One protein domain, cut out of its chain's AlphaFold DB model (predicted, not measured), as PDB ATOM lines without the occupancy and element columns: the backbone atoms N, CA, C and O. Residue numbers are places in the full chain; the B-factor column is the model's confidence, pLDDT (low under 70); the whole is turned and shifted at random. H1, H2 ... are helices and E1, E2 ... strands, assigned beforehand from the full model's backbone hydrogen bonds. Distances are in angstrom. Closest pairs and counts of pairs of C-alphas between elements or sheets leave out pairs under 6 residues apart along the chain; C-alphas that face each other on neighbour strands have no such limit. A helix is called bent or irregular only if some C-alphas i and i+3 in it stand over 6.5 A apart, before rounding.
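This is residues 4 to 136 and 143 to 199 of the 202 residues of the protein "Histone-lysine N-methyltransferase, H3 lysine-79 specific" of Puccinia graminis f. sp. tritici (UniProt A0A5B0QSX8). Two parts stand side by side, joined by H3: a parallel sheet, E1 E2 E3, with H4 and H5 packed on one face and H1 over those two helices on their side away from the sheet, and a small antiparallel sheet, E4 E5 E6. H3 packs on H4 and grazes the small sheet; residues 29 to 34 stick out, and short H6 lies far from the other helices. The printed part has 190 residues, with six named helices and six named strands in the order H1 H2 H3 E1 H4 E2 H5 E3 H6 E4 E5 E6, a mixed class. It is compact, with a radius of gyration of the C-alphas of 17.5 A and spans of 47 by 43 by 33 A.

Find C-alpha 4 at (188.251, 164.346, 114.851); from there H1, residues 4 to 17, runs 19.9 A. Next come H2, residues 19 to 25, irregular with C-alphas 20 and 23 8.4 A apart, and H3, residues 41 to 51, 15.5 A. E1 is residues 68 to 72, H4 78 to 87, and E2 90 to 95, 16.7 A. H5 begins at C-alpha 98, (196.790, 185.016, 135.754), and runs 30.3 A to residue 119. E3 is residues 125 to 129, H6 148 to 151, E4 166 to 169 and E5 172 to 175; E6, residues 187 to 190, ends at (171.521, 183.976, 123.350).

Start at the bundle, three helices grouped together, H1 H4 H5: H1 touches H5, closest C-alphas Ala 13 and Gln 107, 5.4 A, opposite ways at a steep tilt of 43 degrees. With residues 6 to 10 alone H1 touches H4, closest C-alphas Trp 6 and Leu 85, 6.4 A. H4, over E2, and H5, over E3, have heights over the sheet of 8.2 A and 9.1 A, in two layers. E1, H4, E2 and E2, H5, E3 are strand-helix-strand units, parallel neighbour strands joined through a helix, with right-handed crossovers; look at N 69 and O 90, 2.8 A, and N 126 and O 91, 2.8 A. H2 touches residues 99 to 103 of H5, closest C-alphas Leu 24 and Gly 99, 4.8 A. H3 touches H4, closest C-alphas Val 44 and Ile 79, 7.0 A, and only grazes the sheet E4 E5 E6. That sheet is a meander, each strand the antiparallel neighbour of the one before, with hairpins E4 and E5, N 166 and O 174 at 3.0 A, and E5 and E6, N 173 and O 189 at 2.9 A. In H1, H3, H4 and H5 every O i to N i+4 pair is within hydrogen-bond range; H2 has 0 of 3, with 2 of 4 O i to N i+3 pairs, and H6 is too short for an i+4 pair.

The farthest C-alphas, Leu 118 and Arg 143, are 51.7 A apart. Residues 137 to 142 are not printed; C-alphas 136 and 143 are 17.9 A apart across the cut. The links H2 to H3, H3 to E1, H6 to E4 and E5 to E6 are long. Mean pLDDT of the printed part is 79.0; among the 49 residues under 70 are 26 to 36, 52 to 62 and 143 to 151.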
ATOM      1  N   GLY A   4     187.516 165.239 113.953       85.50
ATOM      2  CA  GLY A   4     188.251 164.346 114.851       85.50
ATOM      3  C   GLY A   4     189.725 164.723 115.046       85.50
ATOM      4  O   GLY A   4     190.296 164.446 116.099       85.50
ATOM      5  N   VAL A   5     190.344 165.399 114.069       85.69
ATOM      6  CA  VAL A   5     191.740 165.848 114.181       85.69
ATOM      7  C   VAL A   5     191.851 166.999 115.175       85.69
ATOM      8  O   VAL A   5     192.696 166.951 116.068       85.69
ATOM      9  N   TRP A   6     190.996 168.022 115.058       85.50
ATOM     10  CA  TRP A   6     191.052 169.155 115.983       85.50
ATOM     11  C   TRP A   6     190.588 168.787 117.387       85.50
ATOM     12  O   TRP A   6     191.206 169.242 118.346       85.50
ATOM     13  N   GLU A   7     189.586 167.913 117.518       89.50
ATOM     14  CA  GLU A   7     189.134 167.407 118.820       89.50
ATOM     15  C   GLU A   7     190.264 166.664 119.542       89.50
ATOM     16  O   GLU A   7     190.504 166.903 120.723       89.50
ATOM     17  N   THR A   8     191.016 165.827 118.819       89.62
ATOM     18  CA  THR A   8     192.156 165.092 119.388       89.62
ATOM     19  C   THR A   8     193.270 166.039 119.836       89.62
ATOM     20  O   THR A   8     193.809 165.876 120.929       89.62
ATOM     21  N   ILE A   9     193.622 167.033 119.014       87.81
ATOM     22  CA  ILE A   9     194.683 167.995 119.350       87.81
ATOM     23  C   ILE A   9     194.298 168.816 120.584       87.81
ATOM     24  O   ILE A   9     195.123 168.957 121.486       87.81
ATOM     25  N   LEU A  10     193.062 169.328 120.639       88.88
ATOM     26  CA  LEU A  10     192.578 170.084 121.795       88.88
ATOM     27  C   LEU A  10     192.538 169.226 123.055       88.88
ATOM     28  O   LEU A  10     193.063 169.656 124.074       88.88
ATOM     29  N   GLY A  11     191.973 168.017 122.982       90.06
ATOM     30  CA  GLY A  11     191.885 167.122 124.137       90.06
ATOM     31  C   GLY A  11     193.261 166.786 124.711       90.06
ATOM     32  O   GLY A  11     193.483 166.913 125.909       90.06
ATOM     33  N   GLN A  12     194.232 166.465 123.851       90.31
ATOM     34  CA  GLN A  12     195.599 166.177 124.294       90.31
ATOM     35  C   GLN A  12     196.302 167.394 124.907       90.31
ATOM     36  O   GLN A  12     197.019 167.241 125.895       90.31
ATOM     37  N   ALA A  13     196.131 168.586 124.323       89.88
ATOM     38  CA  ALA A  13     196.702 169.816 124.872       89.88
ATOM     39  C   ALA A  13     196.082 170.153 126.235       89.88
ATOM     40  O   ALA A  13     196.801 170.499 127.172       89.88
ATOM     41  N   HIS A  14     194.765 169.986 126.358       91.38
ATOM     42  CA  HIS A  14     194.035 170.164 127.603       91.38
ATOM     43  C   HIS A  14     194.531 169.200 128.686       91.38
ATOM     44  O   HIS A  14     195.006 169.638 129.731       91.38
ATOM     45  N   ASP A  15     194.516 167.892 128.423       91.88
ATOM     46  CA  ASP A  15     194.909 166.878 129.408       91.88
ATOM     47  C   ASP A  15     196.354 167.059 129.888       91.88
ATOM     48  O   ASP A  15     196.656 166.841 131.062       91.88
ATOM     49  N   ARG A  16     197.253 167.499 128.998       92.19
ATOM     50  CA  ARG A  16     198.669 167.684 129.325       92.19
ATOM     51  C   ARG A  16     198.954 168.963 130.107       92.19
ATOM     52  O   ARG A  16     199.852 168.948 130.945       92.19
ATOM     53  N   GLN A  17     198.243 170.053 129.824       93.06
ATOM     54  CA  GLN A  17     198.543 171.364 130.411       93.06
ATOM     55  C   GLN A  17     197.638 171.718 131.591       93.06
ATOM     56  O   GLN A  17     198.068 172.415 132.505       93.06
ATOM     57  N   VAL A  18     196.394 171.240 131.593       89.62
ATOM     58  CA  VAL A  18     195.381 171.611 132.589       89.62
ATOM     59  C   VAL A  18     195.355 170.611 133.734       89.62
ATOM     60  O   VAL A  18     195.447 171.015 134.892       89.62
ATOM     61  N   GLY A  19     195.300 169.311 133.428       86.56
ATOM     62  CA  GLY A  19     195.204 168.242 134.429       86.56
ATOM     63  C   GLY A  19     196.255 168.337 135.548       86.56
ATOM     64  O   GLY A  19     195.878 168.357 136.720       86.56
ATOM     65  N   PRO A  20     197.557 168.477 135.231       91.12
ATOM     66  CA  PRO A  20     198.618 168.576 136.240       91.12
ATOM     67  C   PRO A  20     198.621 169.878 137.055       91.12
ATOM     68  O   PRO A  20     199.361 169.987 138.026       91.12
ATOM     69  N   GLN A  21     197.858 170.887 136.635       91.25
ATOM     70  CA  GLN A  21     197.924 172.253 137.157       91.25
ATOM     71  C   GLN A  21     196.537 172.787 137.546       91.25
ATOM     72  O   GLN A  21     196.326 174.002 137.569       91.25
ATOM     73  N   LEU A  22     195.596 171.891 137.867       84.62
ATOM     74  CA  LEU A  22     194.203 172.219 138.189       84.62
ATOM     75  C   LEU A  22     194.076 173.242 139.330       84.62
ATOM     76  O   LEU A  22     193.152 174.050 139.347       84.62
ATOM     77  N   GLU A  23     195.037 173.256 140.252       85.25
ATOM     78  CA  GLU A  23     195.121 174.213 141.362       85.25
ATOM     79  C   GLU A  23     195.149 175.677 140.897       85.25
ATOM     80  O   GLU A  23     194.628 176.553 141.582       85.25
ATOM     81  N   LEU A  24     195.662 175.962 139.693       83.88
ATOM     82  CA  LEU A  24     195.660 177.316 139.124       83.88
ATOM     83  C   LEU A  24     194.248 177.841 138.810       83.88
ATOM     84  O   LEU A  24     194.085 179.044 138.608       83.88
ATOM     85  N   LEU A  25     193.241 176.962 138.780       79.88
ATOM     86  CA  LEU A  25     191.830 177.317 138.613       79.88
ATOM     87  C   LEU A  25     191.138 177.647 139.945       79.88
ATOM     88  O   LEU A  25     190.022 178.158 139.934       79.88
ATOM     89  N   GLN A  26     191.777 177.395 141.093       66.69
ATOM     90  CA  GLN A  26     191.178 177.603 142.420       66.69
ATOM     91  C   GLN A  26     191.068 179.082 142.830       66.69
ATOM     92  O   GLN A  26     190.445 179.384 143.842       66.69
ATOM     93  N   GLY A  27     191.628 180.015 142.047       59.00
ATOM     94  CA  GLY A  27     191.496 181.464 142.272       59.00
ATOM     95  C   GLY A  27     190.083 182.026 142.052       59.00
ATOM     96  O   GLY A  27     189.831 183.196 142.328       59.00
ATOM     97  N   TYR A  28     189.157 181.199 141.568       58.22
ATOM     98  CA  TYR A  28     187.732 181.493 141.488       58.22
ATOM     99  C   TYR A  28     187.119 181.445 142.905       58.22
ATOM    100  O   TYR A  28     186.749 180.380 143.399       58.22
ATOM    101  N   GLU A  29     187.073 182.590 143.602       50.88
ATOM    102  CA  GLU A  29     186.522 182.663 144.963       50.88
ATOM    103  C   GLU A  29     185.065 182.177 145.016       50.88
ATOM    104  O   GLU A  29     184.174 182.728 144.364       50.88
ATOM    105  N   THR A  30     184.814 181.197 145.887       42.50
ATOM    106  CA  THR A  30     183.536 180.488 146.089       42.50
ATOM    107  C   THR A  30     182.354 181.366 146.525       42.50
ATOM    108  O   THR A  30     181.218 180.896 146.507       42.50
ATOM    109  N   TRP A  31     182.588 182.631 146.890       36.34
ATOM    110  CA  TRP A  31     181.566 183.581 147.356       36.34
ATOM    111  C   TRP A  31     181.163 184.647 146.322       36.34
ATOM    112  O   TRP A  31     180.325 185.500 146.616       36.34
ATOM    113  N   SER A  32     181.718 184.603 145.107       47.09
ATOM    114  CA  SER A  32     181.332 185.482 143.994       47.09
ATOM    115  C   SER A  32     180.816 184.660 142.804       47.09
ATOM    116  O   SER A  32     180.957 183.442 142.781       47.09
ATOM    117  N   SER A  33     180.195 185.294 141.803       48.47
ATOM    118  CA  SER A  33     179.643 184.678 140.569       48.47
ATOM    119  C   SER A  33     180.695 184.037 139.643       48.47
ATOM    120  O   SER A  33     180.477 183.856 138.448       48.47
ATOM    121  N   ASN A  34     181.855 183.742 140.200       50.53
ATOM    122  CA  ASN A  34     183.101 183.393 139.571       50.53
ATOM    123  C   ASN A  34     183.358 181.927 139.944       50.53
ATOM    124  O   ASN A  34     184.236 181.637 140.739       50.53
ATOM    125  N   VAL A  35     182.561 181.001 139.409       59.03
ATOM    126  CA  VAL A  35     182.897 179.569 139.391       59.03
ATOM    127  C   VAL A  35     183.402 179.262 137.992       59.03
ATOM    128  O   VAL A  35     182.744 179.619 137.013       59.03
ATOM    129  N   TYR A  36     184.564 178.617 137.887       67.06
ATOM    130  CA  TYR A  36     185.086 178.207 136.591       67.06
ATOM    131  C   TYR A  36     184.114 177.252 135.890       67.06
ATOM    132  O   TYR A  36     183.712 176.232 136.454       67.06
ATOM    133  N   GLY A  37     183.758 177.576 134.652       79.25
ATOM    134  CA  GLY A  37     182.843 176.796 133.836       79.25
ATOM    135  C   GLY A  37     183.292 176.769 132.382       79.25
ATOM    136  O   GLY A  37     183.757 177.772 131.850       79.25
ATOM    137  N   GLU A  38     183.130 175.623 131.727       87.06
ATOM    138  CA  GLU A  38     183.523 175.412 130.337       87.06
ATOM    139  C   GLU A  38     182.324 175.063 129.462       87.06
ATOM    140  O   GLU A  38     181.454 174.273 129.846       87.06
ATOM    141  N   LEU A  39     182.313 175.609 128.245       92.31
ATOM    142  CA  LEU A  39     181.462 175.108 127.172       92.31
ATOM    143  C   LEU A  39     182.118 173.873 126.558       92.31
ATOM    144  O   LEU A  39     183.303 173.899 126.225       92.31
ATOM    145  N   LYS A  40     181.354 172.794 126.369       93.06
ATOM    146  CA  LYS A  40     181.909 171.575 125.771       93.06
ATOM    147  C   LYS A  40     182.149 171.767 124.270       93.06
ATOM    148  O   LYS A  40     181.336 172.427 123.616       93.06
ATOM    149  N   PRO A  41     183.176 171.126 123.680       91.88
ATOM    150  CA  PRO A  41     183.565 171.391 122.293       91.88
ATOM    151  C   PRO A  41     182.439 171.219 121.271       91.88
ATOM    152  O   PRO A  41     182.280 172.028 120.360       91.88
ATOM    153  N   ARG A  42     181.589 170.201 121.466       91.44
ATOM    154  CA  ARG A  42     180.418 169.975 120.607       91.44
ATOM    155  C   ARG A  42     179.434 171.141 120.646       91.44
ATOM    156  O   ARG A  42     178.939 171.539 119.598       91.44
ATOM    157  N   PHE A  43     179.172 171.697 121.827       93.69
ATOM    158  CA  PHE A  43     178.279 172.842 121.976       93.69
ATOM    159  C   PHE A  43     178.875 174.104 121.336       93.69
ATOM    160  O   PHE A  43     178.168 174.844 120.655       93.69
ATOM    161  N   VAL A  44     180.190 174.303 121.453       92.06
ATOM    162  CA  VAL A  44     180.896 175.401 120.773       92.06
ATOM    163  C   VAL A  44     180.760 175.288 119.250       92.06
ATOM    164  O   VAL A  44     180.424 176.280 118.602       92.06
ATOM    165  N   SER A  45     180.919 174.093 118.666       90.06
ATOM    166  CA  SER A  45     180.710 173.886 117.225       90.06
ATOM    167  C   SER A  45     179.273 174.197 116.790       90.06
ATOM    168  O   SER A  45     179.066 174.778 115.726       90.06
ATOM    169  N   GLU A  46     178.269 173.866 117.609       90.19
ATOM    170  CA  GLU A  46     176.870 174.228 117.336       90.19
ATOM    171  C   GLU A  46     176.671 175.750 117.319       90.19
ATOM    172  O   GLU A  46     176.026 176.277 116.410       90.19
ATOM    173  N   ILE A  47     177.283 176.478 118.261       89.06
ATOM    174  CA  ILE A  47     177.258 177.948 118.286       89.06
ATOM    175  C   ILE A  47     177.937 178.516 117.035       89.06
ATOM    176  O   ILE A  47     177.359 179.382 116.378       89.06
ATOM    177  N   ILE A  48     179.123 178.012 116.665       86.56
ATOM    178  CA  ILE A  48     179.861 178.431 115.459       86.56
ATOM    179  C   ILE A  48     179.000 178.234 114.203       86.56
ATOM    180  O   ILE A  48     178.900 179.142 113.372       86.56
ATOM    181  N   ARG A  49     178.340 177.076 114.070       84.56
ATOM    182  CA  ARG A  49     177.426 176.785 112.953       84.56
ATOM    183  C   ARG A  49     176.207 177.697 112.964       84.56
ATOM    184  O   ARG A  49     175.829 178.196 111.910       84.56
ATOM    185  N   LEU A  50     175.626 177.959 114.134       83.62
ATOM    186  CA  LEU A  50     174.449 178.810 114.291       83.62
ATOM    187  C   LEU A  50     174.728 180.267 113.898       83.62
ATOM    188  O   LEU A  50     174.013 180.825 113.065       83.62
ATOM    189  N   VAL A  51     175.788 180.880 114.441       75.56
ATOM    190  CA  VAL A  51     176.221 182.238 114.041       75.56
ATOM    191  C   VAL A  51     176.746 182.266 112.598       75.56
ATOM    192  O   VAL A  51     176.855 183.323 111.975       75.56
ATOM    193  N   GLY A  52     177.009 181.075 112.056       65.38
ATOM    194  CA  GLY A  52     177.289 180.742 110.666       65.38
ATOM    195  C   GLY A  52     176.262 181.224 109.638       65.38
ATOM    196  O   GLY A  52     176.574 181.405 108.454       65.38
ATOM    197  N   LEU A  53     175.025 181.417 110.085       54.53
ATOM    198  CA  LEU A  53     173.852 181.574 109.239       54.53
ATOM    199  C   LEU A  53     173.432 183.048 109.232       54.53
ATOM    200  O   LEU A  53     173.155 183.628 110.275       54.53
ATOM    201  N   ARG A  54     173.374 183.687 108.055       53.75
ATOM    202  CA  ARG A  54     172.722 185.000 107.900       53.75
ATOM    203  C   ARG A  54     171.366 184.824 107.209       53.75
ATOM    204  O   ARG A  54     171.324 184.162 106.173       53.75
ATOM    205  N   PRO A  55     170.278 185.439 107.711       45.56
ATOM    206  CA  PRO A  55     169.001 185.459 107.002       45.56
ATOM    207  C   PRO A  55     169.144 186.173 105.648       45.56
ATOM    208  O   PRO A  55     169.674 187.280 105.593       45.56
ATOM    209  N   GLY A  56     168.673 185.548 104.562       48.28
ATOM    210  CA  GLY A  56     168.565 186.182 103.237       48.28
ATOM    211  C   GLY A  56     169.792 186.098 102.315       48.28
ATOM    212  O   GLY A  56     169.753 186.657 101.226       48.28
ATOM    213  N   ILE A  57     170.863 185.389 102.692       46.41
ATOM    214  CA  ILE A  57     172.013 185.128 101.808       46.41
ATOM    215  C   ILE A  57     172.186 183.607 101.673       46.41
ATOM    216  O   ILE A  57     172.486 182.933 102.651       46.41
ATOM    217  N   ILE A  58     172.051 183.063 100.451       40.28
ATOM    218  CA  ILE A  58     172.253 181.631 100.086       40.28
ATOM    219  C   ILE A  58     173.754 181.239 100.125       40.28
ATOM    220  O   ILE A  58     174.238 180.334  99.456       40.28
ATOM    221  N   ARG A  59     174.553 181.941 100.925       39.94
ATOM    222  CA  ARG A  59     175.939 181.588 101.224       39.94
ATOM    223  C   ARG A  59     176.098 181.672 102.728       39.94
ATOM    224  O   ARG A  59     175.791 182.705 103.318       39.94
ATOM    225  N   LEU A  60     176.576 180.575 103.320       41.44
ATOM    226  CA  LEU A  60     177.041 180.497 104.706       41.44
ATOM    227  C   LEU A  60     177.831 181.770 104.991       41.44
ATOM    228  O   LEU A  60     178.845 181.970 104.343       41.44
ATOM    229  N   VAL A  61     177.287 182.649 105.838       48.59
ATOM    230  CA  VAL A  61     177.731 183.952 106.377       48.59
ATOM    231  C   VAL A  61     178.663 183.882 107.593       48.59
ATOM    232  O   VAL A  61     178.892 184.907 108.215       48.59
ATOM    233  N   GLY A  62     179.149 182.705 107.982       63.03
ATOM    234  CA  GLY A  62     179.779 182.469 109.285       63.03
ATOM    235  C   GLY A  62     181.125 183.094 109.586       63.03
ATOM    236  O   GLY A  62     181.735 183.738 108.731       63.03
ATOM    237  N   LEU A  63     181.594 182.839 110.815       70.69
ATOM    238  CA  LEU A  63     183.013 182.940 111.138       70.69
ATOM    239  C   LEU A  63     183.795 182.213 110.035       70.69
ATOM    240  O   LEU A  63     183.443 181.110 109.618       70.69
ATOM    241  N   ARG A  64     184.807 182.886 109.503       75.38
ATOM    242  CA  ARG A  64     185.601 182.435 108.360       75.38
ATOM    243  C   ARG A  64     187.035 182.910 108.510       75.38
ATOM    244  O   ARG A  64     187.261 183.911 109.198       75.38
ATOM    245  N   PRO A  65     187.980 182.292 107.782       80.81
ATOM    246  CA  PRO A  65     189.286 182.893 107.570       80.81
ATOM    247  C   PRO A  65     189.152 184.364 107.143       80.81
ATOM    248  O   PRO A  65     188.314 184.704 106.305       80.81
ATOM    249  N   GLY A  66     189.940 185.242 107.765       80.94
ATOM    250  CA  GLY A  66     189.886 186.696 107.561       80.94
ATOM    251  C   GLY A  66     188.940 187.463 108.497       80.94
ATOM    252  O   GLY A  66     188.978 188.690 108.507       80.94
ATOM    253  N   MET A  67     188.123 186.779 109.305       84.62
ATOM    254  CA  MET A  67     187.394 187.403 110.418       84.62
ATOM    255  C   MET A  67     188.207 187.363 111.718       84.62
ATOM    256  O   MET A  67     189.153 186.583 111.848       84.62
ATOM    257  N   VAL A  68     187.801 188.193 112.682       85.50
ATOM    258  CA  VAL A  68     188.314 188.186 114.057       85.50
ATOM    259  C   VAL A  68     187.198 187.722 114.990       85.50
ATOM    260  O   VAL A  68     186.113 188.303 114.999       85.50
ATOM    261  N   PHE A  69     187.469 186.673 115.757       89.56
ATOM    262  CA  PHE A  69     186.658 186.201 116.870       89.56
ATOM    263  C   PHE A  69     187.246 186.719 118.185       89.56
ATOM    264  O   PHE A  69     188.467 186.753 118.340       89.56
ATOM    265  N   LEU A  70     186.379 187.113 119.115       89.50
ATOM    266  CA  LEU A  70     186.751 187.635 120.426       89.50
ATOM    267  C   LEU A  70     186.010 186.851 121.510       89.50
ATOM    268  O   LEU A  70     184.788 186.729 121.431       89.50
ATOM    269  N   ASP A  71     186.743 186.385 122.517       89.19
ATOM    270  CA  ASP A  71     186.203 185.754 123.722       89.19
ATOM    271  C   ASP A  71     186.574 186.585 124.957       89.19
ATOM    272  O   ASP A  71     187.752 186.867 125.191       89.19
ATOM    273  N   LEU A  72     185.566 187.027 125.709       87.06
ATOM    274  CA  LEU A  72     185.711 187.926 126.855       87.06
ATOM    275  C   LEU A  72     185.448 187.139 128.138       87.06
ATOM    276  O   LEU A  72     184.322 186.704 128.364       87.06
ATOM    277  N   GLY A  73     186.470 186.998 128.983       86.56
ATOM    278  CA  GLY A  73     186.464 186.005 130.059       86.56
ATOM    279  C   GLY A  73     186.786 184.620 129.506       86.56
ATOM    280  O   GLY A  73     186.052 183.667 129.749       86.56
ATOM    281  N   SER A  74     187.852 184.531 128.704       90.12
ATOM    282  CA  SER A  74     188.169 183.326 127.931       90.12
ATOM    283  C   SER A  74     188.621 182.132 128.779       90.12
ATOM    284  O   SER A  74     188.842 181.047 128.234       90.12
ATOM    285  N   GLY A  75     188.822 182.309 130.089       90.56
ATOM    286  CA  GLY A  75     189.297 181.272 130.995       90.56
ATOM    287  C   GLY A  75     190.631 180.711 130.518       90.56
ATOM    288  O   GLY A  75     191.549 181.449 130.157       90.56
ATOM    289  N   ILE A  76     190.734 179.384 130.454       92.69
ATOM    290  CA  ILE A  76     191.927 178.715 129.919       92.69
ATOM    291  C   ILE A  76     191.993 178.706 128.381       92.69
ATOM    292  O   ILE A  76     192.872 178.069 127.810       92.69
ATOM    293  N   GLY A  77     191.089 179.398 127.686       92.56
ATOM    294  CA  GLY A  77     191.167 179.628 126.243       92.56
ATOM    295  C   GLY A  77     190.591 178.519 125.360       92.56
ATOM    296  O   GLY A  77     190.799 178.570 124.149       92.56
ATOM    297  N   ASN A  78     189.852 177.546 125.906       93.38
ATOM    298  CA  ASN A  78     189.323 176.404 125.139       93.38
ATOM    299  C   ASN A  78     188.522 176.838 123.896       93.38
ATOM    300  O   ASN A  78     188.748 176.319 122.802       93.38
ATOM    301  N   ILE A  79     187.642 177.838 124.034       93.25
ATOM    302  CA  ILE A  79     186.821 178.351 122.924       93.25
ATOM    303  C   ILE A  79     187.700 179.037 121.872       93.25
ATOM    304  O   ILE A  79     187.549 178.788 120.678       93.25
ATOM    305  N   VAL A  80     188.645 179.876 122.300       92.94
ATOM    306  CA  VAL A  80     189.562 180.614 121.414       92.94
ATOM    307  C   VAL A  80     190.400 179.651 120.576       92.94
ATOM    308  O   VAL A  80     190.499 179.809 119.356       92.94
ATOM    309  N   LEU A  81     190.969 178.630 121.220       92.56
ATOM    310  CA  LEU A  81     191.775 177.602 120.568       92.56
ATOM    311  C   LEU A  81     190.933 176.763 119.599       92.56
ATOM    312  O   LEU A  81     191.362 176.520 118.468       92.56
ATOM    313  N   GLN A  82     189.717 176.374 119.998       91.88
ATOM    314  CA  GLN A  82     188.797 175.657 119.120       91.88
ATOM    315  C   GLN A  82     188.411 176.488 117.901       91.88
ATOM    316  O   GLN A  82     188.507 175.993 116.785       91.88
ATOM    317  N   VAL A  83     188.017 177.750 118.079       89.56
ATOM    318  CA  VAL A  83     187.619 178.622 116.969       89.56
ATOM    319  C   VAL A  83     188.775 178.811 115.984       89.56
ATOM    320  O   VAL A  83     188.568 178.699 114.774       89.56
ATOM    321  N   ALA A  84     190.000 179.023 116.473       88.69
ATOM    322  CA  ALA A  84     191.177 179.118 115.615       88.69
ATOM    323  C   ALA A  84     191.390 177.847 114.769       88.69
ATOM    324  O   ALA A  84     191.631 177.950 113.567       88.69
ATOM    325  N   LEU A  85     191.243 176.654 115.355       86.81
ATOM    326  CA  LEU A  85     191.451 175.376 114.658       86.81
ATOM    327  C   LEU A  85     190.283 174.941 113.756       86.81
ATOM    328  O   LEU A  85     190.494 174.421 112.652       86.81
ATOM    329  N   GLU A  86     189.053 175.097 114.240       87.06
ATOM    330  CA  GLU A  86     187.830 174.674 113.559       87.06
ATOM    331  C   GLU A  86     187.537 175.601 112.375       87.06
ATOM    332  O   GLU A  86     187.276 175.120 111.269       87.06
ATOM    333  N   VAL A  87     187.660 176.918 112.578       85.62
ATOM    334  CA  VAL A  87     187.298 177.939 111.585       85.62
ATOM    335  C   VAL A  87     188.497 178.431 110.771       85.62
ATOM    336  O   VAL A  87     188.349 178.734 109.585       85.62
ATOM    337  N   GLY A  88     189.678 178.555 111.382       81.75
ATOM    338  CA  GLY A  88     190.837 179.199 110.752       81.75
ATOM    339  C   GLY A  88     190.753 180.730 110.710       81.75
ATOM    340  O   GLY A  88     191.418 181.362 109.887       81.75
ATOM    341  N   CYS A  89     189.909 181.345 111.544       84.56
ATOM    342  CA  CYS A  89     189.897 182.795 111.729       84.56
ATOM    343  C   CYS A  89     190.948 183.225 112.764       84.56
ATOM    344  O   CYS A  89     191.523 182.391 113.468       84.56
ATOM    345  N   VAL A  90     191.197 184.534 112.864       87.50
ATOM    346  CA  VAL A  90     191.949 185.069 114.006       87.50
ATOM    347  C   VAL A  90     191.032 184.983 115.218       87.50
ATOM    348  O   VAL A  90     189.904 185.467 115.154       87.50
ATOM    349  N   ALA A  91     191.475 184.349 116.295       90.19
ATOM    350  CA  ALA A  91     190.703 184.215 117.526       90.19
ATOM    351  C   ALA A  91     191.496 184.832 118.675       90.19
ATOM    352  O   ALA A  91     192.662 184.496 118.855       90.19
ATOM    353  N   VAL A  92     190.880 185.734 119.438       91.81
ATOM    354  CA  VAL A  92     191.540 186.441 120.540       91.81
ATOM    355  C   VAL A  92     190.772 186.215 121.834       91.81
ATOM    356  O   VAL A  92     189.576 186.498 121.903       91.81
ATOM    357  N   GLY A  93     191.467 185.696 122.841       90.50
ATOM    358  CA  GLY A  93     190.958 185.499 124.194       90.50
ATOM    359  C   GLY A  93     191.442 186.575 125.142       90.50
ATOM    360  O   GLY A  93     192.614 186.951 125.108       90.50
ATOM    361  N   PHE A  94     190.543 187.032 125.998       88.62
ATOM    362  CA  PHE A  94     190.794 188.031 127.019       88.62
ATOM    363  C   PHE A  94     190.436 187.452 128.389       88.62
ATOM    364  O   PHE A  94     189.269 187.164 128.645       88.62
ATOM    365  N   GLU A  95     191.427 187.299 129.267       87.06
ATOM    366  CA  GLU A  95     191.257 186.697 130.597       87.06
ATOM    367  C   GLU A  95     191.906 187.560 131.685       87.06
ATOM    368  O   GLU A  95     192.968 188.151 131.470       87.06
ATOM    369  N   ILE A  96     191.237 187.656 132.839       84.69
ATOM    370  CA  ILE A  96     191.648 188.487 133.974       84.69
ATOM    371  C   ILE A  96     192.508 187.729 134.987       84.69
ATOM    372  O   ILE A  96     193.342 188.331 135.661       84.69
ATOM    373  N   MET A  97     192.309 186.419 135.126       81.44
ATOM    374  CA  MET A  97     193.024 185.610 136.099       81.44
ATOM    375  C   MET A  97     194.334 185.068 135.531       81.44
ATOM    376  O   MET A  97     194.346 184.263 134.599       81.44
ATOM    377  N   ASP A  98     195.444 185.420 136.178       86.00
ATOM    378  CA  ASP A  98     196.790 185.016 135.754       86.00
ATOM    379  C   ASP A  98     196.962 183.490 135.659       86.00
ATOM    380  O   ASP A  98     197.623 182.997 134.742       86.00
ATOM    381  N   GLY A  99     196.343 182.726 136.570       87.62
ATOM    382  CA  GLY A  99     196.356 181.259 136.543       87.62
ATOM    383  C   GLY A  99     195.731 180.693 135.266       87.62
ATOM    384  O   GLY A  99     196.342 179.860 134.591       87.62
ATOM    385  N   CYS A 100     194.562 181.210 134.880       89.25
ATOM    386  CA  CYS A 100     193.884 180.835 133.643       89.25
ATOM    387  C   CYS A 100     194.669 181.277 132.406       89.25
ATOM    388  O   CYS A 100     194.884 180.463 131.510       89.25
ATOM    389  N   THR A 101     195.187 182.508 132.376       90.31
ATOM    390  CA  THR A 101     196.008 182.979 131.254       90.31
ATOM    391  C   THR A 101     197.289 182.156 131.093       90.31
ATOM    392  O   THR A 101     197.709 181.856 129.972       90.31
ATOM    393  N   LYS A 102     197.925 181.746 132.198       91.56
ATOM    394  CA  LYS A 102     199.090 180.855 132.157       91.56
ATOM    395  C   LYS A 102     198.731 179.520 131.504       91.56
ATOM    396  O   LYS A 102     199.425 179.104 130.579       91.56
ATOM    397  N   LEU A 103     197.641 178.883 131.937       93.06
ATOM    398  CA  LEU A 103     197.150 177.633 131.344       93.06
ATOM    399  C   LEU A 103     196.786 177.804 129.866       93.06
ATOM    400  O   LEU A 103     197.178 176.986 129.039       93.06
ATOM    401  N   ALA A 104     196.118 178.898 129.507       92.44
ATOM    402  CA  ALA A 104     195.759 179.213 128.130       92.44
ATOM    403  C   ALA A 104     196.984 179.346 127.215       92.44
ATOM    404  O   ALA A 104     197.007 178.788 126.118       92.44
ATOM    405  N   ASN A 105     198.037 180.026 127.675       92.38
ATOM    406  CA  ASN A 105     199.286 180.150 126.923       92.38
ATOM    407  C   ASN A 105     200.028 178.815 126.781       92.38
ATOM    408  O   ASN A 105     200.586 178.537 125.718       92.38
ATOM    409  N   LEU A 106     200.015 177.981 127.822       93.50
ATOM    410  CA  LEU A 106     200.592 176.638 127.778       93.50
ATOM    411  C   LEU A 106     199.852 175.742 126.772       93.50
ATOM    412  O   LEU A 106     200.490 175.149 125.900       93.50
ATOM    413  N   GLN A 107     198.517 175.721 126.827       93.69
ATOM    414  CA  GLN A 107     197.681 175.008 125.857       93.69
ATOM    415  C   GLN A 107     197.923 175.506 124.427       93.69
ATOM    416  O   GLN A 107     198.119 174.699 123.518       93.69
ATOM    417  N   ARG A 108     197.981 176.831 124.223       92.00
ATOM    418  CA  ARG A 108     198.289 177.447 122.923       92.00
ATOM    419  C   ARG A 108     199.646 176.992 122.392       92.00
ATOM    420  O   ARG A 108     199.739 176.617 121.230       92.00
ATOM    421  N   SER A 109     200.685 177.020 123.227       89.69
ATOM    422  CA  SER A 109     202.046 176.623 122.843       89.69
ATOM    423  C   SER A 109     202.098 175.168 122.374       89.69
ATOM    424  O   SER A 109     202.646 174.868 121.312       89.69
ATOM    425  N   GLU A 110     201.457 174.265 123.116       88.81
ATOM    426  CA  GLU A 110     201.391 172.857 122.736       88.81
ATOM    427  C   GLU A 110     200.589 172.635 121.452       88.81
ATOM    428  O   GLU A 110     201.014 171.888 120.568       88.81
ATOM    429  N   LEU A 111     199.455 173.317 121.323       85.88
ATOM    430  CA  LEU A 111     198.616 173.247 120.139       85.88
ATOM    431  C   LEU A 111     199.352 173.760 118.905       85.88
ATOM    432  O   LEU A 111     199.333 173.080 117.887       85.88
ATOM    433  N   VAL A 112     200.042 174.901 118.989       81.56
ATOM    434  CA  VAL A 112     200.868 175.430 117.893       81.56
ATOM    435  C   VAL A 112     201.983 174.446 117.558       81.56
ATOM    436  O   VAL A 112     202.155 174.117 116.390       81.56
ATOM    437  N   GLY A 113     202.681 173.900 118.559       79.38
ATOM    438  CA  GLY A 113     203.708 172.878 118.345       79.38
ATOM    439  C   GLY A 113     203.180 171.664 117.576       79.38
ATOM    440  O   GLY A 113     203.799 171.235 116.601       79.38
ATOM    441  N   ARG A 114     202.004 171.147 117.949       76.81
ATOM    442  CA  ARG A 114     201.357 169.989 117.304       76.81
ATOM    443  C   ARG A 114     200.797 170.325 115.922       76.81
ATOM    444  O   ARG A 114     201.071 169.619 114.958       76.81
ATOM    445  N   ALA A 115     200.021 171.397 115.818       71.44
ATOM    446  CA  ALA A 115     199.337 171.817 114.600       71.44
ATOM    447  C   ALA A 115     200.324 172.276 113.517       71.44
ATOM    448  O   ALA A 115     200.157 171.934 112.347       71.44
ATOM    449  N   HIS A 116     201.383 172.991 113.899       69.88
ATOM    450  CA  HIS A 116     202.438 173.391 112.976       69.88
ATOM    451  C   HIS A 116     203.264 172.182 112.521       69.88
ATOM    452  O   HIS A 116     203.417 171.970 111.321       69.88
ATOM    453  N   SER A 117     203.747 171.354 113.456       64.81
ATOM    454  CA  SER A 117     204.656 170.244 113.123       64.81
ATOM    455  C   SER A 117     203.982 169.113 112.347       64.81
ATOM    456  O   SER A 117     204.640 168.452 111.551       64.81
ATOM    457  N   LEU A 118     202.685 168.878 112.570       65.25
ATOM    458  CA  LEU A 118     201.954 167.775 111.937       65.25
ATOM    459  C   LEU A 118     201.128 168.217 110.722       65.25
ATOM    460  O   LEU A 118     200.878 167.399 109.840       65.25
ATOM    461  N   TRP A 119     200.697 169.484 110.662       66.56
ATOM    462  CA  TRP A 119     199.696 169.940 109.684       66.56
ATOM    463  C   TRP A 119     200.037 171.266 108.988       66.56
ATOM    464  O   TRP A 119     199.243 171.738 108.175       66.56
ATOM    465  N   GLY A 120     201.185 171.889 109.288       64.38
ATOM    466  CA  GLY A 120     201.611 173.150 108.664       64.38
ATOM    467  C   GLY A 120     200.678 174.333 108.945       64.38
ATOM    468  O   GLY A 120     200.635 175.293 108.171       64.38
ATOM    469  N   LEU A 121     199.887 174.262 110.019       66.38
ATOM    470  CA  LEU A 121     198.921 175.302 110.354       66.38
ATOM    471  C   LEU A 121     199.619 176.542 110.917       66.38
ATOM    472  O   LEU A 121     200.527 176.450 111.744       66.38
ATOM    473  N   LYS A 122     199.160 177.716 110.469       68.56
ATOM    474  CA  LYS A 122     199.582 179.002 111.029       68.56
ATOM    475  C   LYS A 122     198.904 179.228 112.372       68.56
ATOM    476  O   LYS A 122     197.735 178.900 112.553       68.56
ATOM    477  N   ASP A 123     199.641 179.842 113.281       74.56
ATOM    478  CA  ASP A 123     199.135 180.264 114.578       74.56
ATOM    479  C   ASP A 123     198.189 181.469 114.420       74.56
ATOM    480  O   ASP A 123     198.625 182.579 114.113       74.56
ATOM    481  N   THR A 124     196.880 181.238 114.568       77.94
ATOM    482  CA  THR A 124     195.840 182.280 114.470       77.94
ATOM    483  C   THR A 124     195.115 182.546 115.791       77.94
ATOM    484  O   THR A 124     194.257 183.429 115.844       77.94
ATOM    485  N   ALA A 125     195.449 181.815 116.856       69.00
ATOM    486  CA  ALA A 125     194.904 182.041 118.191       69.00
ATOM    487  C   ALA A 125     195.795 183.024 118.944       69.00
ATOM    488  O   ALA A 125     197.003 182.873 118.917       69.00
ATOM    489  N   GLN A 126     195.257 183.990 119.671       73.88
ATOM    490  CA  GLN A 126     196.032 184.880 120.535       73.88
ATOM    491  C   GLN A 126     195.376 184.921 121.910       73.88
ATOM    492  O   GLN A 126     194.168 185.108 122.018       73.88
ATOM    493  N   ILE A 127     196.168 184.732 122.962       75.31
ATOM    494  CA  ILE A 127     195.700 184.848 124.342       75.31
ATOM    495  C   ILE A 127     196.297 186.119 124.923       75.31
ATOM    496  O   ILE A 127     197.516 186.297 124.922       75.31
ATOM    497  N   VAL A 128     195.435 187.001 125.413       73.56
ATOM    498  CA  VAL A 128     195.823 188.273 126.005       73.56
ATOM    499  C   VAL A 128     195.412 188.272 127.473       73.56
ATOM    500  O   VAL A 128     194.227 188.260 127.800       73.56
ATOM    501  N   SER A 129     196.412 188.311 128.360       69.69
ATOM    502  CA  SER A 129     196.178 188.563 129.785       69.69
ATOM    503  C   SER A 129     195.824 190.025 129.969       69.69
ATOM    504  O   SER A 129     196.583 190.903 129.546       69.69
ATOM    505  N   LEU A 130     194.705 190.295 130.620       58.72
ATOM    506  CA  LEU A 130     194.280 191.647 130.929       58.72
ATOM    507  C   LEU A 130     194.183 191.854 132.433       58.72
ATOM    508  O   LEU A 130     193.776 190.979 133.180       58.72
ATOM    509  N   LYS A 131     194.464 193.079 132.871       53.75
ATOM    510  CA  LYS A 131     193.895 193.614 134.114       53.75
ATOM    511  C   LYS A 131     192.458 194.085 133.826       53.75
ATOM    512  O   LYS A 131     192.156 194.360 132.663       53.75
ATOM    513  N   PRO A 132     191.562 194.162 134.831       46.62
ATOM    514  CA  PRO A 132     190.133 194.389 134.614       46.62
ATOM    515  C   PRO A 132     189.860 195.558 133.662       46.62
ATOM    516  O   PRO A 132     190.333 196.669 133.890       46.62
ATOM    517  N   PHE A 133     189.056 195.314 132.622       48.53
ATOM    518  CA  PHE A 133     188.595 196.363 131.699       48.53
ATOM    519  C   PHE A 133     187.701 197.401 132.393       48.53
ATOM    520  O   PHE A 133     187.528 198.508 131.888       48.53
ATOM    521  N   ILE A 134     187.118 197.040 133.540       49.06
ATOM    522  CA  ILE A 134     186.216 197.866 134.339       49.06
ATOM    523  C   ILE A 134     186.479 197.562 135.823       49.06
ATOM    524  O   ILE A 134     186.515 196.399 136.218       49.06
ATOM    525  N   SER A 135     186.682 198.596 136.647       46.31
ATOM    526  CA  SER A 135     186.934 198.443 138.086       46.31
ATOM    527  C   SER A 135     185.686 197.986 138.852       46.31
ATOM    528  O   SER A 135     184.553 198.247 138.443       46.31
ATOM    529  N   SER A 136     185.892 197.409 140.039       48.75
ATOM    530  CA  SER A 136     184.835 197.029 140.997       48.75
ATOM    531  C   SER A 136     183.924 198.190 141.443       48.75
ATOM    532  O   SER A 136     182.906 197.968 142.092       48.75
ATOM    533  N   ARG A 143     174.935 208.480 131.285       52.28
ATOM    534  CA  ARG A 143     176.149 208.574 130.475       52.28
ATOM    535  C   ARG A 143     176.715 207.220 130.021       52.28
ATOM    536  O   ARG A 143     177.757 207.199 129.387       52.28
ATOM    537  N   ASN A 144     176.051 206.095 130.300       55.84
ATOM    538  CA  ASN A 144     176.351 204.815 129.633       55.84
ATOM    539  C   ASN A 144     175.638 204.673 128.267       55.84
ATOM    540  O   ASN A 144     175.571 203.581 127.708       55.84
ATOM    541  N   LEU A 145     175.110 205.804 127.772       46.84
ATOM    542  CA  LEU A 145     174.127 206.006 126.702       46.84
ATOM    543  C   LEU A 145     174.500 205.377 125.345       46.84
ATOM    544  O   LEU A 145     173.614 204.956 124.611       46.84
ATOM    545  N   ASP A 146     175.792 205.222 125.044       56.62
ATOM    546  CA  ASP A 146     176.305 204.479 123.879       56.62
ATOM    547  C   ASP A 146     176.383 202.963 124.126       56.62
ATOM    548  O   ASP A 146     177.227 202.259 123.560       56.62
ATOM    549  N   SER A 147     175.509 202.451 124.994       69.31
ATOM    550  CA  SER A 147     175.437 201.041 125.343       69.31
ATOM    551  C   SER A 147     175.436 200.193 124.069       69.31
ATOM    552  O   SER A 147     174.588 200.417 123.198       69.31
ATOM    553  N   PRO A 148     176.327 199.191 123.931       66.25
ATOM    554  CA  PRO A 148     176.308 198.312 122.766       66.25
ATOM    555  C   PRO A 148     174.929 197.665 122.585       66.25
ATOM    556  O   PRO A 148     174.518 197.432 121.452       66.25
ATOM    557  N   LEU A 149     174.163 197.488 123.672       65.00
ATOM    558  CA  LEU A 149     172.781 197.006 123.642       65.00
ATOM    559  C   LEU A 149     171.864 197.844 122.735       65.00
ATOM    560  O   LEU A 149     170.970 197.280 122.106       65.00
ATOM    561  N   ALA A 150     172.099 199.156 122.613       63.59
ATOM    562  CA  ALA A 150     171.292 200.062 121.792       63.59
ATOM    563  C   ALA A 150     171.330 199.700 120.299       63.59
ATOM    564  O   ALA A 150     170.373 199.944 119.563       63.59
ATOM    565  N   ILE A 151     172.419 199.069 119.852       66.81
ATOM    566  CA  ILE A 151     172.580 198.606 118.474       66.81
ATOM    567  C   ILE A 151     172.435 197.091 118.347       66.81
ATOM    568  O   ILE A 151     172.685 196.567 117.271       66.81
ATOM    569  N   LEU A 152     172.040 196.357 119.391       75.62
ATOM    570  CA  LEU A 152     171.809 194.917 119.282       75.62
ATOM    571  C   LEU A 152     170.367 194.606 118.867       75.62
ATOM    572  O   LEU A 152     169.388 195.274 119.217       75.62
ATOM    573  N   SER A 153     170.222 193.547 118.085       77.06
ATOM    574  CA  SER A 153     168.940 192.965 117.708       77.06
ATOM    575  C   SER A 153     169.014 191.451 117.805       77.06
ATOM    576  O   SER A 153     170.078 190.867 117.607       77.06
ATOM    577  N   ARG A 154     167.888 190.814 118.122       82.75
ATOM    578  CA  ARG A 154     167.803 189.360 118.195       82.75
ATOM    579  C   ARG A 154     167.401 188.810 116.826       82.75
ATOM    580  O   ARG A 154     166.299 189.113 116.367       82.75
ATOM    581  N   PRO A 155     168.279 188.069 116.137       79.50
ATOM    582  CA  PRO A 155     167.990 187.586 114.798       79.50
ATOM    583  C   PRO A 155     167.049 186.373 114.842       79.50
ATOM    584  O   PRO A 155     167.147 185.523 115.727       79.50
ATOM    585  N   ALA A 156     166.174 186.237 113.846       81.31
ATOM    586  CA  ALA A 156     165.374 185.028 113.641       81.31
ATOM    587  C   ALA A 156     166.207 183.931 112.938       81.31
ATOM    588  O   ALA A 156     165.912 183.544 111.807       81.31
ATOM    589  N   LEU A 157     167.296 183.485 113.575       79.88
ATOM    590  CA  LEU A 157     168.125 182.387 113.061       79.88
ATOM    591  C   LEU A 157     167.450 181.040 113.309       79.88
ATOM    592  O   LEU A 157     166.760 180.851 114.309       79.88
ATOM    593  N   ARG A 158     167.696 180.094 112.404       82.62
ATOM    594  CA  ARG A 158     167.295 178.695 112.549       82.62
ATOM    595  C   ARG A 158     168.553 177.830 112.496       82.62
ATOM    596  O   ARG A 158     169.312 178.008 111.547       82.62
ATOM    597  N   PRO A 159     168.786 176.929 113.463       82.75
ATOM    598  CA  PRO A 159     169.893 175.985 113.388       82.75
ATOM    599  C   PRO A 159     169.782 175.095 112.143       82.75
ATOM    600  O   PRO A 159     168.679 174.730 111.730       82.75
ATOM    601  N   THR A 160     170.914 174.749 111.532       77.56
ATOM    602  CA  THR A 160     170.965 173.830 110.384       77.56
ATOM    603  C   THR A 160     171.034 172.380 110.853       77.56
ATOM    604  O   THR A 160     171.956 172.053 111.597       77.56
ATOM    605  N   PRO A 161     170.130 171.492 110.403       75.56
ATOM    606  CA  PRO A 161     170.215 170.070 110.718       75.56
ATOM    607  C   PRO A 161     171.453 169.385 110.097       75.56
ATOM    608  O   PRO A 161     171.804 169.710 108.960       75.56
ATOM    609  N   PRO A 162     172.064 168.397 110.783       78.62
ATOM    610  CA  PRO A 162     171.761 167.982 112.155       78.62
ATOM    611  C   PRO A 162     172.283 169.011 113.177       78.62
ATOM    612  O   PRO A 162     173.427 169.440 113.088       78.62
ATOM    613  N   SER A 163     171.433 169.392 114.136       85.88
ATOM    614  CA  SER A 163     171.747 170.332 115.223       85.88
ATOM    615  C   SER A 163     171.012 169.906 116.491       85.88
ATOM    616  O   SER A 163     169.874 169.439 116.405       85.88
ATOM    617  N   THR A 164     171.632 170.093 117.654       91.75
ATOM    618  CA  THR A 164     170.998 169.840 118.962       91.75
ATOM    619  C   THR A 164     170.353 171.084 119.564       91.75
ATOM    620  O   THR A 164     169.598 170.973 120.528       91.75
ATOM    621  N   LEU A 165     170.618 172.263 118.997       91.50
ATOM    622  CA  LEU A 165     170.006 173.513 119.433       91.50
ATOM    623  C   LEU A 165     168.553 173.621 118.969       91.50
ATOM    624  O   LEU A 165     168.240 173.359 117.804       91.50
ATOM    625  N   VAL A 166     167.685 174.089 119.866       92.56
ATOM    626  CA  VAL A 166     166.267 174.352 119.588       92.56
ATOM    627  C   VAL A 166     166.010 175.854 119.650       92.56
ATOM    628  O   VAL A 166     166.260 176.486 120.669       92.56
ATOM    629  N   ALA A 167     165.523 176.447 118.557       90.06
ATOM    630  CA  ALA A 167     165.171 177.867 118.520       90.06
ATOM    631  C   ALA A 167     163.801 178.104 119.175       90.06
ATOM    632  O   ALA A 167     162.781 177.695 118.620       90.06
ATOM    633  N   ASN A 168     163.776 178.801 120.313       88.31
ATOM    634  CA  ASN A 168     162.543 179.066 121.069       88.31
ATOM    635  C   ASN A 168     161.886 180.387 120.667       88.31
ATOM    636  O   ASN A 168     160.670 180.502 120.551       88.31
ATOM    637  N   SER A 169     162.709 181.415 120.476       89.50
ATOM    638  CA  SER A 169     162.299 182.746 120.033       89.50
ATOM    639  C   SER A 169     163.475 183.411 119.307       89.50
ATOM    640  O   SER A 169     164.590 182.879 119.356       89.50
ATOM    641  N   PRO A 170     163.284 184.543 118.600       87.25
ATOM    642  CA  PRO A 170     164.390 185.217 117.929       87.25
ATOM    643  C   PRO A 170     165.567 185.443 118.886       87.25
ATOM    644  O   PRO A 170     165.408 186.045 119.949       87.25
ATOM    645  N   GLY A 171     166.745 184.953 118.499       83.81
ATOM    646  CA  GLY A 171     167.983 185.053 119.269       83.81
ATOM    647  C   GLY A 171     168.058 184.209 120.547       83.81
ATOM    648  O   GLY A 171     168.988 184.440 121.310       83.81
ATOM    649  N   VAL A 172     167.130 183.279 120.803       90.25
ATOM    650  CA  VAL A 172     167.128 182.409 121.998       90.25
ATOM    651  C   VAL A 172     167.113 180.942 121.581       90.25
ATOM    652  O   VAL A 172     166.196 180.508 120.875       90.25
ATOM    653  N   PHE A 173     168.107 180.186 122.044       92.50
ATOM    654  CA  PHE A 173     168.304 178.787 121.678       92.50
ATOM    655  C   PHE A 173     168.509 177.931 122.920       92.50
ATOM    656  O   PHE A 173     169.432 178.197 123.685       92.50
ATOM    657  N   SER A 174     167.701 176.886 123.091       95.31
ATOM    658  CA  SER A 174     167.958 175.891 124.130       95.31
ATOM    659  C   SER A 174     169.029 174.909 123.685       95.31
ATOM    660  O   SER A 174     169.007 174.422 122.550       95.31
ATOM    661  N   TYR A 175     169.931 174.592 124.605       95.69
ATOM    662  CA  TYR A 175     170.911 173.524 124.491       95.69
ATOM    663  C   TYR A 175     170.542 172.365 125.435       95.69
ATOM    664  O   TYR A 175     169.982 172.596 126.512       95.69
ATOM    665  N   PRO A 176     170.829 171.109 125.051       96.06
ATOM    666  CA  PRO A 176     170.501 169.945 125.868       96.06
ATOM    667  C   PRO A 176     171.455 169.791 127.060       96.06
ATOM    668  O   PRO A 176     172.453 170.506 127.182       96.06
ATOM    669  N   SER A 177     171.183 168.792 127.898       95.00
ATOM    670  CA  SER A 177     172.140 168.298 128.891       95.00
ATOM    671  C   SER A 177     173.521 168.034 128.282       95.00
ATOM    672  O   SER A 177     173.677 167.901 127.063       95.00
ATOM    673  N   ASN A 178     174.550 167.966 129.130       93.94
ATOM    674  CA  ASN A 178     175.921 167.705 128.701       93.94
ATOM    675  C   ASN A 178     176.500 168.752 127.711       93.94
ATOM    676  O   ASN A 178     177.413 168.439 126.950       93.94
ATOM    677  N   SER A 179     176.013 170.000 127.717       94.75
ATOM    678  CA  SER A 179     176.554 171.092 126.876       94.75
ATOM    679  C   SER A 179     177.602 171.957 127.592       94.75
ATOM    680  O   SER A 179     178.451 172.571 126.945       94.75
ATOM    681  N   VAL A 180     177.574 171.979 128.926       93.62
ATOM    682  CA  VAL A 180     178.440 172.797 129.792       93.62
ATOM    683  C   VAL A 180     179.026 171.956 130.932       93.62
ATOM    684  O   VAL A 180     178.540 170.854 131.189       93.62
ATOM    685  N   SER A 181     180.097 172.413 131.587       90.25
ATOM    686  CA  SER A 181     180.788 171.623 132.624       90.25
ATOM    687  C   SER A 181     180.187 171.738 134.029       90.25
ATOM    688  O   SER A 181     180.335 170.815 134.823       90.25
ATOM    689  N   TRP A 182     179.503 172.839 134.344       85.94
ATOM    690  CA  TRP A 182     179.032 173.145 135.704       85.94
ATOM    691  C   TRP A 182     177.645 172.578 136.039       85.94
ATOM    692  O   TRP A 182     177.211 172.633 137.186       85.94
ATOM    693  N   THR A 183     176.918 172.055 135.050       88.62
ATOM    694  CA  THR A 183     175.621 171.398 135.246       88.62
ATOM    695  C   THR A 183     175.338 170.428 134.106       88.62
ATOM    696  O   THR A 183     175.777 170.650 132.978       88.62
ATOM    697  N   ASP A 184     174.579 169.371 134.394       91.75
ATOM    698  CA  ASP A 184     174.015 168.498 133.360       91.75
ATOM    699  C   ASP A 184     172.600 168.926 132.939       91.75
ATOM    700  O   ASP A 184     172.001 168.333 132.051       91.75
ATOM    701  N   ASN A 185     172.047 169.979 133.541       93.56
ATOM    702  CA  ASN A 185     170.745 170.484 133.128       93.56
ATOM    703  C   ASN A 185     170.836 171.180 131.757       93.56
ATOM    704  O   ASN A 185     171.848 171.823 131.451       93.56
ATOM    705  N   PRO A 186     169.772 171.105 130.935       94.50
ATOM    706  CA  PRO A 186     169.654 171.952 129.756       94.50
ATOM    707  C   PRO A 186     169.572 173.430 130.162       94.50
ATOM    708  O   PRO A 186     169.289 173.771 131.313       94.50
ATOM    709  N   GLY A 187     169.788 174.318 129.200       93.94
ATOM    710  CA  GLY A 187     169.684 175.757 129.414       93.94
ATOM    711  C   GLY A 187     169.567 176.515 128.102       93.94
ATOM    712  O   GLY A 187     169.407 175.907 127.046       93.94
ATOM    713  N   ASP A 188     169.661 177.839 128.176       94.31
ATOM    714  CA  ASP A 188     169.521 178.714 127.015       94.31
ATOM    715  C   ASP A 188     170.813 179.475 126.721       94.31
ATOM    716  O   ASP A 188     171.488 179.979 127.620       94.31
ATOM    717  N   CYS A 189     171.125 179.615 125.436       91.12
ATOM    718  CA  CYS A 189     172.101 180.570 124.939       91.12
ATOM    719  C   CYS A 189     171.428 181.632 124.062       91.12
ATOM    720  O   CYS A 189     170.345 181.443 123.495       91.12
ATOM    721  N   PHE A 190     172.085 182.785 123.969       89.94
ATOM    722  CA  PHE A 190     171.521 183.976 123.350       89.94
ATOM    723  C   PHE A 190     172.417 184.464 122.221       89.94
ATOM    724  O   PHE A 190     173.622 184.628 122.395       89.94
ATOM    725  N   VAL A 191     171.814 184.761 121.072       87.06
ATOM    726  CA  VAL A 191     172.502 185.370 119.933       87.06
ATOM    727  C   VAL A 191     171.925 186.754 119.692       87.06
ATOM    728  O   VAL A 191     170.713 186.946 119.604       87.06
ATOM    729  N   SER A 192     172.816 187.729 119.550       83.25
ATOM    730  CA  SER A 192     172.477 189.089 119.151       83.25
ATOM    731  C   SER A 192     173.353 189.518 117.985       83.25
ATOM    732  O   SER A 192     174.527 189.169 117.912       83.25
ATOM    733  N   VAL A 193     172.781 190.293 117.069       82.00
ATOM    734  CA  VAL A 193     173.492 190.879 115.932       82.00
ATOM    735  C   VAL A 193     173.449 192.391 116.020       82.00
ATOM    736  O   VAL A 193     172.424 192.982 116.375       82.00
ATOM    737  N   VAL A 194     174.568 193.014 115.665       80.56
ATOM    738  CA  VAL A 194     174.650 194.464 115.542       80.56
ATOM    739  C   VAL A 194     173.753 194.915 114.390       80.56
ATOM    740  O   VAL A 194     173.992 194.589 113.230       80.56
ATOM    741  N   ASN A 195     172.738 195.702 114.719       74.56
ATOM    742  CA  ASN A 195     171.867 196.413 113.811       74.56
ATOM    743  C   ASN A 195     172.075 197.927 113.978       74.56
ATOM    744  O   ASN A 195     171.505 198.570 114.859       74.56
ATOM    745  N   ARG A 196     172.890 198.502 113.089       74.88
ATOM    746  CA  ARG A 196     173.214 199.937 113.098       74.88
ATOM    747  C   ARG A 196     172.059 200.823 112.624       74.88
ATOM    748  O   ARG A 196     172.101 202.016 112.899       74.88
ATOM    749  N   SER A 197     171.020 200.265 111.992       73.06
ATOM    750  CA  SER A 197     169.831 201.033 111.595       73.06
ATOM    751  C   SER A 197     168.951 201.419 112.788       73.06
ATOM    752  O   SER A 197     168.044 202.227 112.635       73.06
ATOM    753  N   LYS A 198     169.207 200.858 113.980       64.38
ATOM    754  CA  LYS A 198     168.530 201.238 115.227       64.38
ATOM    755  C   LYS A 198     168.993 202.573 115.813       64.38
ATOM    756  O   LYS A 198     168.343 203.064 116.731       64.38
ATOM    757  N   LYS A 199     170.091 203.168 115.324       58.72
ATOM    758  CA  LYS A 199     170.496 204.515 115.747       58.72
ATOM    759  C   LYS A 199     169.519 205.543 115.171       58.72
ATOM    760  O   LYS A 199     169.735 206.059 114.080       58.72
TER     761      LYS A 199